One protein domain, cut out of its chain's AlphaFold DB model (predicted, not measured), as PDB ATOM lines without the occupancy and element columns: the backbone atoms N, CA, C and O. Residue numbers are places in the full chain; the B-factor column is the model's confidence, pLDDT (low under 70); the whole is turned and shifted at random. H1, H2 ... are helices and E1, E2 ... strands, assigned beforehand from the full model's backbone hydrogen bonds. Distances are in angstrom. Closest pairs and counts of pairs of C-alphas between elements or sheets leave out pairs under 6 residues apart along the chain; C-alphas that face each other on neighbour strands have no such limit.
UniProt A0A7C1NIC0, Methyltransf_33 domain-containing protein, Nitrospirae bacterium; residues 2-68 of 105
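Overview. This is residues 2 to 68 of the 105 residues of the protein "Methyltransf_33 domain-containing protein" of Nitrospirae bacterium (UniProt A0A7C1NIC0). The model is an open V of two antiparallel pieces: a long, strongly twisted sheet of three strands, E1, E2 and E5, makes one arm, and the shorter hairpin of E3 and E4 makes the other, with the short links from E2 to E3 and from E4 to E5 at the corner. The small helix H1 sits near the far end of the E3 and E4 arm, within the V, and the stretch after it leads back toward the corner, where E1 begins. The printed part has 67 residues, with one named helix and five named strands in the order H1, E1, E2, E3, E4, E5. The larger sheet has the order E1, E2, E5 and the smaller one E3, E4, both antiparallel, and the class is mostly strand. The whole is loose, with a radius of gyration of the C-alphas of 13.7 A, and elongated, with spans of 40 by 24 by 18 A.

Along the chain. H1 holds residues 2 to 9, and its C-alpha 2 is at (20.029, -42.842, 16.429); from first to last C-alpha it measures 10.2 A. E1, residues 18 to 25, begins at C-alpha 18, at (14.381, -50.081, 17.143), and is 21.3 A long. E2, residues 30 to 37, is 22.0 A long. E3, residues 41 to 45, measures 12.8 A, and E4, residues 50 to 54, measures 13.2 A. E5, residues 59 to 66, is 19.3 A from first to last C-alpha; it bends by 58 degrees at residue 62 and ends at C-alpha 66, at (36.521, -58.289, 21.193).

Arrangement. In the larger sheet E2 is the inner strand, and E1 and E5 are the edge strands. E1 and E2 form a hairpin over a tight link; they are antiparallel, with 156 degrees between their directions. Across this pair N 19 and O 36 are 2.9 A apart and N 34 and O 21 are 2.8 A apart, both within hydrogen-bond range. E2 and E5 are antiparallel at 164 degrees, with N 33 and O 63 at 2.9 A and N 60 and O 35 at 2.8 A. Here C-alphas 33 and 63 face each other at 5.1 A, and next C-alphas 34 and 61 at 4.5 A, on either side of the bend of E5 at residue 62. E2 and E3 meet only through their link, which is tight. E3 and E4 form the second hairpin, antiparallel at 157 degrees, with N 43 and O 52 at 2.8 A and N 41 and O 54 at 2.9 A. The closest C-alphas of E2 and E4 are those of Ser 37 and Phe 54, 6.7 A apart. E4 and E5 are apart, though they follow each other in the chain. E1 is apart from E3 and from E4. H1 is not on the larger sheet; its closest C-alpha to E3 is that of Leu 9, 6.4 A from that of Ile 45. H1 is apart from E2, E4 and E5. In H1 every O i to N i+4 pair is within hydrogen-bond range.

Size, cuts and confidence. The two C-alphas farthest apart are those of Asn 49, in the link between E3 and E4, and Phe 68, the last printed residue, 40.6 A from each other. The first and last printed C-alphas, those of Leu 2 and Phe 68, are 29.4 A apart. The printed part runs from residue 2 to residue 68 and has no cut. There is no long link: the link from H1 to E1 is short, with 8 residues between them, and the other four are tight. The mean pLDDT of the printed part is 97.9, and no printed residue is under 70.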
ATOM      1  N   LEU A   2      21.092 -43.410  17.286       97.88
ATOM      2  CA  LEU A   2      20.029 -42.842  16.429       97.88
ATOM      3  C   LEU A   2      19.664 -41.389  16.772       97.88
ATOM      4  O   LEU A   2      19.731 -40.519  15.915       97.88
ATOM      5  N   ARG A   3      19.405 -41.092  18.056       98.19
ATOM      6  CA  ARG A   3      19.127 -39.718  18.525       98.19
ATOM      7  C   ARG A   3      20.243 -38.724  18.179       98.19
ATOM      8  O   ARG A   3      19.966 -37.572  17.885       98.19
ATOM      9  N   ARG A   4      21.502 -39.170  18.202       98.12
ATOM     10  CA  ARG A   4      22.656 -38.331  17.864       98.12
ATOM     11  C   ARG A   4      22.695 -38.031  16.368       98.12
ATOM     12  O   ARG A   4      22.896 -36.886  16.003       98.12
ATOM     13  N   ILE A   5      22.420 -39.030  15.523       98.31
ATOM     14  CA  ILE A   5      22.287 -38.841  14.069       98.31
ATOM     15  C   ILE A   5      21.142 -37.870  13.757       98.31
ATOM     16  O   ILE A   5      21.312 -36.979  12.931       98.31
ATOM     17  N   ASN A   6      20.007 -37.982  14.452       98.50
ATOM     18  CA  ASN A   6      18.907 -37.031  14.287       98.50
ATOM     19  C   ASN A   6      19.335 -35.596  14.611       98.50
ATOM     20  O   ASN A   6      19.093 -34.686  13.822       98.50
ATOM     21  N   ASN A   7      20.012 -35.408  15.746       98.50
ATOM     22  CA  ASN A   7      20.418 -34.087  16.219       98.50
ATOM     23  C   ASN A   7      21.545 -33.466  15.381       98.50
ATOM     24  O   ASN A   7      21.508 -32.273  15.110       98.50
ATOM     25  N   GLU A   8      22.554 -34.254  15.006       98.56
ATOM     26  CA  GLU A   8      23.782 -33.744  14.377       98.56
ATOM     27  C   GLU A   8      23.718 -33.752  12.847       98.56
ATOM     28  O   GLU A   8      24.366 -32.923  12.222       98.56
ATOM     29  N   LEU A   9      22.948 -34.665  12.241       98.44
ATOM     30  CA  LEU A   9      22.906 -34.859  10.783       98.44
ATOM     31  C   LEU A   9      21.509 -34.647  10.178       98.44
ATOM     32  O   LEU A   9      21.280 -34.946   9.002       98.44
ATOM     33  N   GLY A  10      20.547 -34.179  10.979       98.44
ATOM     34  CA  GLY A  10      19.161 -34.018  10.542       98.44
ATOM     35  C   GLY A  10      18.526 -35.338  10.104       98.44
ATOM     36  O   GLY A  10      17.791 -35.362   9.119       98.44
ATOM     37  N   GLY A  11      18.877 -36.434  10.781       98.50
ATOM     38  CA  GLY A  11      18.237 -37.735  10.603       98.50
ATOM     39  C   GLY A  11      16.811 -37.777  11.153       98.50
ATOM     40  O   GLY A  11      16.477 -37.095  12.123       98.50
ATOM     41  N   GLU A  12      15.982 -38.623  10.553       98.50
ATOM     42  CA  GLU A  12      14.574 -38.802  10.924       98.50
ATOM     43  C   GLU A  12      14.302 -40.206  11.489       98.50
ATOM     44  O   GLU A  12      13.255 -40.803  11.252       98.50
ATOM     45  N   PHE A  13      15.255 -40.777  12.235       98.38
ATOM     46  CA  PHE A  13      15.018 -42.053  12.914       98.38
ATOM     47  C   PHE A  13      13.919 -41.895  13.971       98.38
ATOM     48  O   PHE A  13      13.995 -40.975  14.783       98.38
ATOM     49  N   ASP A  14      12.984 -42.845  14.048       97.69
ATOM     50  CA  ASP A  14      12.159 -43.057  15.242       97.69
ATOM     51  C   ASP A  14      12.833 -44.115  16.139       97.69
ATOM     52  O   ASP A  14      12.800 -45.306  15.807       97.69
ATOM     53  N   PRO A  15      13.467 -43.731  17.267       97.31
ATOM     54  CA  PRO A  15      14.171 -44.676  18.127       97.31
ATOM     55  C   PRO A  15      13.276 -45.777  18.700       97.31
ATOM     56  O   PRO A  15      13.773 -46.876  18.928       97.31
ATOM     57  N   ASP A  16      11.981 -45.516  18.887       97.81
ATOM     58  CA  ASP A  16      11.040 -46.495  19.447       97.81
ATOM     59  C   ASP A  16      10.706 -47.600  18.425       97.81
ATOM     60  O   ASP A  16      10.175 -48.658  18.766       97.81
ATOM     61  N   GLY A  17      11.067 -47.387  17.156       98.19
ATOM     62  CA  GLY A  17      11.046 -48.403  16.113       98.19
ATOM     63  C   GLY A  17      12.188 -49.420  16.200       98.19
ATOM     64  O   GLY A  17      12.136 -50.414  15.474       98.19
ATOM     65  N   PHE A  18      13.195 -49.223  17.057       98.50
ATOM     66  CA  PHE A  18      14.381 -50.081  17.143       98.50
ATOM     67  C   PHE A  18      14.551 -50.711  18.526       98.50
ATOM     68  O   PHE A  18      14.329 -50.077  19.551       98.50
ATOM     69  N   VAL A  19      15.028 -51.957  18.553       98.25
ATOM     70  CA  VAL A  19      15.409 -52.656  19.789       98.25
ATOM     71  C   VAL A  19      16.894 -52.986  19.792       98.25
ATOM     72  O   VAL A  19      17.485 -53.275  18.752       98.25
ATOM     73  N   PHE A  20      17.503 -52.945  20.973       98.06
ATOM     74  CA  PHE A  20      18.890 -53.349  21.158       98.06
ATOM     75  C   PHE A  20      18.991 -54.873  21.246       98.06
ATOM     76  O   PHE A  20      18.260 -55.502  22.009       98.06
ATOM     77  N   ASN A  21      19.918 -55.455  20.491       97.69
ATOM     78  CA  ASN A  21      20.230 -56.878  20.548       97.69
ATOM     79  C   ASN A  21      21.746 -57.077  20.596       97.69
ATOM     80  O   ASN A  21      22.475 -56.436  19.844       97.69
ATOM     81  N   SER A  22      22.224 -57.973  21.453       97.25
ATOM     82  CA  SER A  22      23.644 -58.323  21.554       97.25
ATOM     83  C   SER A  22      23.824 -59.827  21.475       97.25
ATOM     84  O   SER A  22      23.096 -60.572  22.129       97.25
ATOM     85  N   ILE A  23      24.811 -60.270  20.701       97.38
ATOM     86  CA  ILE A  23      25.129 -61.689  20.530       97.38
ATOM     87  C   ILE A  23      26.614 -61.942  20.757       97.38
ATOM     88  O   ILE A  23      27.459 -61.105  20.445       97.38
ATOM     89  N   TRP A  24      26.941 -63.123  21.274       97.69
ATOM     90  CA  TRP A  24      28.310 -63.626  21.269       97.69
ATOM     91  C   TRP A  24      28.616 -64.273  19.918       97.69
ATOM     92  O   TRP A  24      27.954 -65.235  19.528       97.69
ATOM     93  N   ASN A  25      29.629 -63.762  19.217       97.06
ATOM     94  CA  ASN A  25      30.184 -64.375  18.017       97.06
ATOM     95  C   ASN A  25      31.449 -65.174  18.396       97.06
ATOM     96  O   ASN A  25      32.523 -64.583  18.544       97.06
ATOM     97  N   PRO A  26      31.368 -66.514  18.526       95.44
ATOM     98  CA  PRO A  26      32.503 -67.336  18.945       95.44
ATOM     99  C   PRO A  26      33.617 -67.419  17.897       95.44
ATOM    100  O   PRO A  26      34.742 -67.755  18.250       95.44
ATOM    101  N   ARG A  27      33.330 -67.129  16.619       94.81
ATOM    102  CA  ARG A  27      34.351 -67.144  15.559       94.81
ATOM    103  C   ARG A  27      35.277 -65.939  15.651       94.81
ATOM    104  O   ARG A  27      36.470 -66.071  15.416       94.81
ATOM    105  N   GLU A  28      34.720 -64.782  15.992       94.62
ATOM    106  CA  GLU A  28      35.480 -63.540  16.164       94.62
ATOM    107  C   GLU A  28      35.954 -63.328  17.605       94.62
ATOM    108  O   GLU A  28      36.811 -62.484  17.851       94.62
ATOM    109  N   GLY A  29      35.399 -64.072  18.564       96.06
ATOM    110  CA  GLY A  29      35.666 -63.848  19.980       96.06
ATOM    111  C   GLY A  29      35.126 -62.499  20.457       96.06
ATOM    112  O   GLY A  29      35.759 -61.838  21.279       96.06
ATOM    113  N   ALA A  30      33.980 -62.059  19.931       97.94
ATOM    114  CA  ALA A  30      33.436 -60.731  20.194       97.94
ATOM    115  C   ALA A  30      31.961 -60.766  20.594       97.94
ATOM    116  O   ALA A  30      31.168 -61.543  20.059       97.94
ATOM    117  N   ILE A  31      31.575 -59.864  21.498       98.19
ATOM    118  CA  ILE A  31      30.171 -59.463  21.619       98.19
ATOM    119  C   ILE A  31      29.883 -58.486  20.484       98.19
ATOM    120  O   ILE A  31      30.568 -57.472  20.368       98.19
ATOM    121  N   GLN A  32      28.892 -58.788  19.657       98.31
ATOM    122  CA  GLN A  32      28.424 -57.909  18.593       98.31
ATOM    123  C   GLN A  32      27.075 -57.307  18.991       98.31
ATOM    124  O   GLN A  32      26.139 -58.035  19.332       98.31
ATOM    125  N   SER A  33      26.989 -55.983  18.937       98.19
ATOM    126  CA  SER A  33      25.810 -55.207  19.321       98.19
ATOM    127  C   SER A  33      25.105 -54.664  18.082       98.19
ATOM    128  O   SER A  33      25.751 -54.163  17.157       98.19
ATOM    129  N   PHE A  34      23.778 -54.729  18.081       98.44
ATOM    130  CA  PHE A  34      22.929 -54.326  16.969       98.44
ATOM    131  C   PHE A  34      21.751 -53.478  17.445       98.44
ATOM    132  O   PHE A  34      21.201 -53.690  18.529       98.44
ATOM    133  N   LEU A  35      21.310 -52.568  16.579       98.38
ATOM    134  CA  LEU A  35      19.976 -51.977  16.638       98.38
ATOM    135  C   LEU A  35      19.118 -52.640  15.572       98.38
ATOM    136  O   LEU A  35      19.438 -52.571  14.391       98.38
ATOM    137  N   VAL A  36      18.039 -53.294  15.979       98.44
ATOM    138  CA  VAL A  36      17.187 -54.066  15.076       98.44
ATOM    139  C   VAL A  36      15.879 -53.326  14.868       98.44
ATOM    140  O   VAL A  36      15.171 -53.029  15.832       98.44
ATOM    141  N   SER A  37      15.549 -53.035  13.613       98.44
ATOM    142  CA  SER A  37      14.280 -52.401  13.272       98.44
ATOM    143  C   SER A  37      13.119 -53.360  13.546       98.44
ATOM    144  O   SER A  37      13.111 -54.487  13.069       98.44
ATOM    145  N   THR A  38      12.098 -52.945  14.287       98.38
ATOM    146  CA  THR A  38      10.936 -53.794  14.632       98.38
ATOM    147  C   THR A  38       9.823 -53.754  13.581       98.38
ATOM    148  O   THR A  38       8.882 -54.553  13.620       98.38
ATOM    149  N   ARG A  39       9.940 -52.843  12.609       98.38
ATOM    150  CA  ARG A  39       8.994 -52.614  11.508       98.38
ATOM    151  C   ARG A  39       9.724 -52.096  10.269       98.38
ATOM    152  O   ARG A  39      10.911 -51.806  10.335       98.38
ATOM    153  N   ARG A  40       9.039 -51.990   9.130       98.44
ATOM    154  CA  ARG A  40       9.618 -51.291   7.975       98.44
ATOM    155  C   ARG A  40       9.738 -49.800   8.306       98.44
ATOM    156  O   ARG A  40       8.780 -49.237   8.834       98.44
ATOM    157  N   GLN A  41      10.881 -49.189   8.023       97.31
ATOM    158  CA  GLN A  41      11.139 -47.772   8.283       97.31
ATOM    159  C   GLN A  41      11.888 -47.155   7.104       97.31
ATOM    160  O   GLN A  41      12.793 -47.781   6.563       97.31
ATOM    161  N   SER A  42      11.520 -45.930   6.742       98.31
ATOM    162  CA  SER A  42      12.231 -45.101   5.771       98.31
ATOM    163  C   SER A  42      12.798 -43.914   6.535       98.31
ATOM    164  O   SER A  42      12.050 -43.212   7.216       98.31
ATOM    165  N   VAL A  43      14.116 -43.743   6.509       98.31
ATOM    166  CA  VAL A  43      14.814 -42.725   7.294       98.31
ATOM    167  C   VAL A  43      15.565 -41.809   6.351       98.31
ATOM    168  O   VAL A  43      16.542 -42.219   5.718       98.31
ATOM    169  N   HIS A  44      15.128 -40.558   6.275       98.75
ATOM    170  CA  HIS A  44      15.865 -39.520   5.579       98.75
ATOM    171  C   HIS A  44      16.945 -38.928   6.493       98.75
ATOM    172  O   HIS A  44      16.723 -38.721   7.687       98.75
ATOM    173  N   ILE A  45      18.130 -38.672   5.937       98.62
ATOM    174  CA  ILE A  45      19.210 -37.939   6.605       98.62
ATOM    175  C   ILE A  45      19.516 -36.706   5.767       98.62
ATOM    176  O   ILE A  45      20.072 -36.818   4.669       98.62
ATOM    177  N   ARG A  46      19.161 -35.532   6.302       98.62
ATOM    178  CA  ARG A  46      19.215 -34.252   5.583       98.62
ATOM    179  C   ARG A  46      20.612 -33.907   5.081       98.62
ATOM    180  O   ARG A  46      20.758 -33.586   3.907       98.62
ATOM    181  N   GLU A  47      21.634 -34.031   5.929       98.31
ATOM    182  CA  GLU A  47      23.027 -33.711   5.557       98.31
ATOM    183  C   GLU A  47      23.565 -34.597   4.423       98.31
ATOM    184  O   GLU A  47      24.496 -34.226   3.714       98.31
ATOM    185  N   LEU A  48      22.970 -35.775   4.225       98.12
ATOM    186  CA  LEU A  48      23.337 -36.693   3.148       98.12
ATOM    187  C   LEU A  48      22.431 -36.565   1.921       98.12
ATOM    188  O   LEU A  48      22.709 -37.208   0.910       98.12
ATOM    189  N   ASN A  49      21.333 -35.806   2.024       98.25
ATOM    190  CA  ASN A  49      20.224 -35.793   1.070       98.25
ATOM    191  C   ASN A  49      19.856 -37.214   0.597       98.25
ATOM    192  O   ASN A  49      19.720 -37.494  -0.597       98.25
ATOM    193  N   ARG A  50      19.782 -38.150   1.547       98.56
ATOM    194  CA  ARG A  50      19.623 -39.573   1.253       98.56
ATOM    195  C   ARG A  50      18.628 -40.219   2.193       98.56
ATOM    196  O   ARG A  50      18.637 -39.970   3.395       98.56
ATOM    197  N   THR A  51      17.824 -41.100   1.616       98.62
ATOM    198  CA  THR A  51      16.891 -41.954   2.340       98.62
ATOM    199  C   THR A  51      17.432 -43.375   2.417       98.62
ATOM    200  O   THR A  51      17.967 -43.908   1.439       98.62
ATOM    201  N   PHE A  52      17.307 -43.970   3.597       98.25
ATOM    202  CA  PHE A  52      17.673 -45.346   3.894       98.25
ATOM    203  C   PHE A  52      16.416 -46.121   4.266       98.25
ATOM    204  O   PHE A  52      15.634 -45.682   5.107       98.25
ATOM    205  N   GLU A  53      16.236 -47.276   3.640       98.44
ATOM    206  CA  GLU A  53      15.129 -48.181   3.922       98.44
ATOM    207  C   GLU A  53      15.614 -49.292   4.845       98.44
ATOM    208  O   GLU A  53      16.648 -49.901   4.583       98.44
ATOM    209  N   PHE A  54      14.842 -49.572   5.888       98.31
ATOM    210  CA  PHE A  54      15.053 -50.690   6.797       98.31
ATOM    211  C   PHE A  54      13.830 -51.597   6.761       98.31
ATOM    212  O   PHE A  54      12.693 -51.163   6.970       98.31
ATOM    213  N   GLY A  55      14.052 -52.881   6.520       98.62
ATOM    214  CA  GLY A  55      13.062 -53.928   6.671       98.62
ATOM    215  C   GLY A  55      12.690 -54.175   8.133       98.62
ATOM    216  O   GLY A  55      13.381 -53.790   9.077       98.62
ATOM    217  N   ARG A  56      11.574 -54.881   8.334       98.31
ATOM    218  CA  ARG A  56      11.246 -55.435   9.649       98.31
ATOM    219  C   ARG A  56      12.281 -56.504  10.010       98.31
ATOM    220  O   ARG A  56      12.548 -57.389   9.206       98.31
ATOM    221  N   TRP A  57      12.792 -56.429  11.231       98.19
ATOM    222  CA  TRP A  57      13.879 -57.237  11.787       98.19
ATOM    223  C   TRP A  57      15.234 -57.067  11.099       98.19
ATOM    224  O   TRP A  57      16.126 -57.888  11.294       98.19
ATOM    225  N   GLU A  58      15.418 -55.987  10.336       98.31
ATOM    226  CA  GLU A  58      16.716 -55.665   9.753       98.31
ATOM    227  C   GLU A  58      17.672 -55.114  10.829       98.31
ATOM    228  O   GLU A  58      17.311 -54.162  11.535       98.31
ATOM    229  N   PRO A  59      18.867 -55.710  10.995       97.81
ATOM    230  CA  PRO A  59      19.838 -55.271  11.982       97.81
ATOM    231  C   PRO A  59      20.792 -54.205  11.427       97.81
ATOM    232  O   PRO A  59      21.340 -54.332  10.337       97.81
ATOM    233  N   ILE A  60      21.084 -53.202  12.249       97.62
ATOM    234  CA  ILE A  60      22.192 -52.263  12.081       97.62
ATOM    235  C   ILE A  60      23.280 -52.683  13.065       97.62
ATOM    236  O   ILE A  60      23.078 -52.593  14.277       97.62
ATOM    237  N   HIS A  61      24.426 -53.149  12.569       97.81
ATOM    238  CA  HIS A  61      25.585 -53.429  13.422       97.81
ATOM    239  C   HIS A  61      26.148 -52.119  13.972       97.81
ATOM    240  O   HIS A  61      26.408 -51.188  13.211       97.81
ATOM    241  N   THR A  62      26.306 -52.030  15.292       97.44
ATOM    242  CA  THR A  62      26.787 -50.805  15.946       97.44
ATOM    243  C   THR A  62      28.164 -50.954  16.570       97.44
ATOM    244  O   THR A  62      28.895 -49.972  16.642       97.44
ATOM    245  N   GLU A  63      28.516 -52.142  17.066       97.50
ATOM    246  CA  GLU A  63      29.761 -52.343  17.811       97.50
ATOM    247  C   GLU A  63      30.195 -53.813  17.813       97.50
ATOM    248  O   GLU A  63      29.355 -54.715  17.863       97.50
ATOM    249  N   SER A  64      31.512 -54.043  17.824       97.75
ATOM    250  CA  SER A  64      32.124 -55.327  18.182       97.75
ATOM    251  C   SER A  64      33.085 -55.140  19.358       97.75
ATOM    252  O   SER A  64      34.094 -54.448  19.243       97.75
ATOM    253  N   SER A  65      32.792 -55.791  20.483       97.88
ATOM    254  CA  SER A  65      33.632 -55.816  21.682       97.88
ATOM    255  C   SER A  65      34.400 -57.136  21.759       97.88
ATOM    256  O   SER A  65      33.898 -58.134  22.289       97.88
ATOM    257  N   TYR A  66      35.617 -57.135  21.212       97.31
ATOM    258  CA  TYR A  66      36.521 -58.289  21.193       97.31
ATOM    259  C   TYR A  66      37.015 -58.655  22.591       97.31
ATOM    260  O   TYR A  66      37.285 -57.787  23.426       97.31
ATOM    261  N   LYS A  67      37.143 -59.957  22.836       96.31
ATOM    262  CA  LYS A  67      37.697 -60.538  24.057       96.31
ATOM    263  C   LYS A  67      39.028 -61.199  23.727       96.31
ATOM    264  O   LYS A  67      39.184 -61.808  22.673       96.31
ATOM    265  N   PHE A  68      39.985 -61.050  24.632       95.56
ATOM    266  CA  PHE A  68      41.359 -61.485  24.425       95.56
ATOM    267  C   PHE A  68      41.771 -62.439  25.534       95.56
ATOM    268  O   PHE A  68      41.481 -62.192  26.703       95.56
TER     269      PHE A  68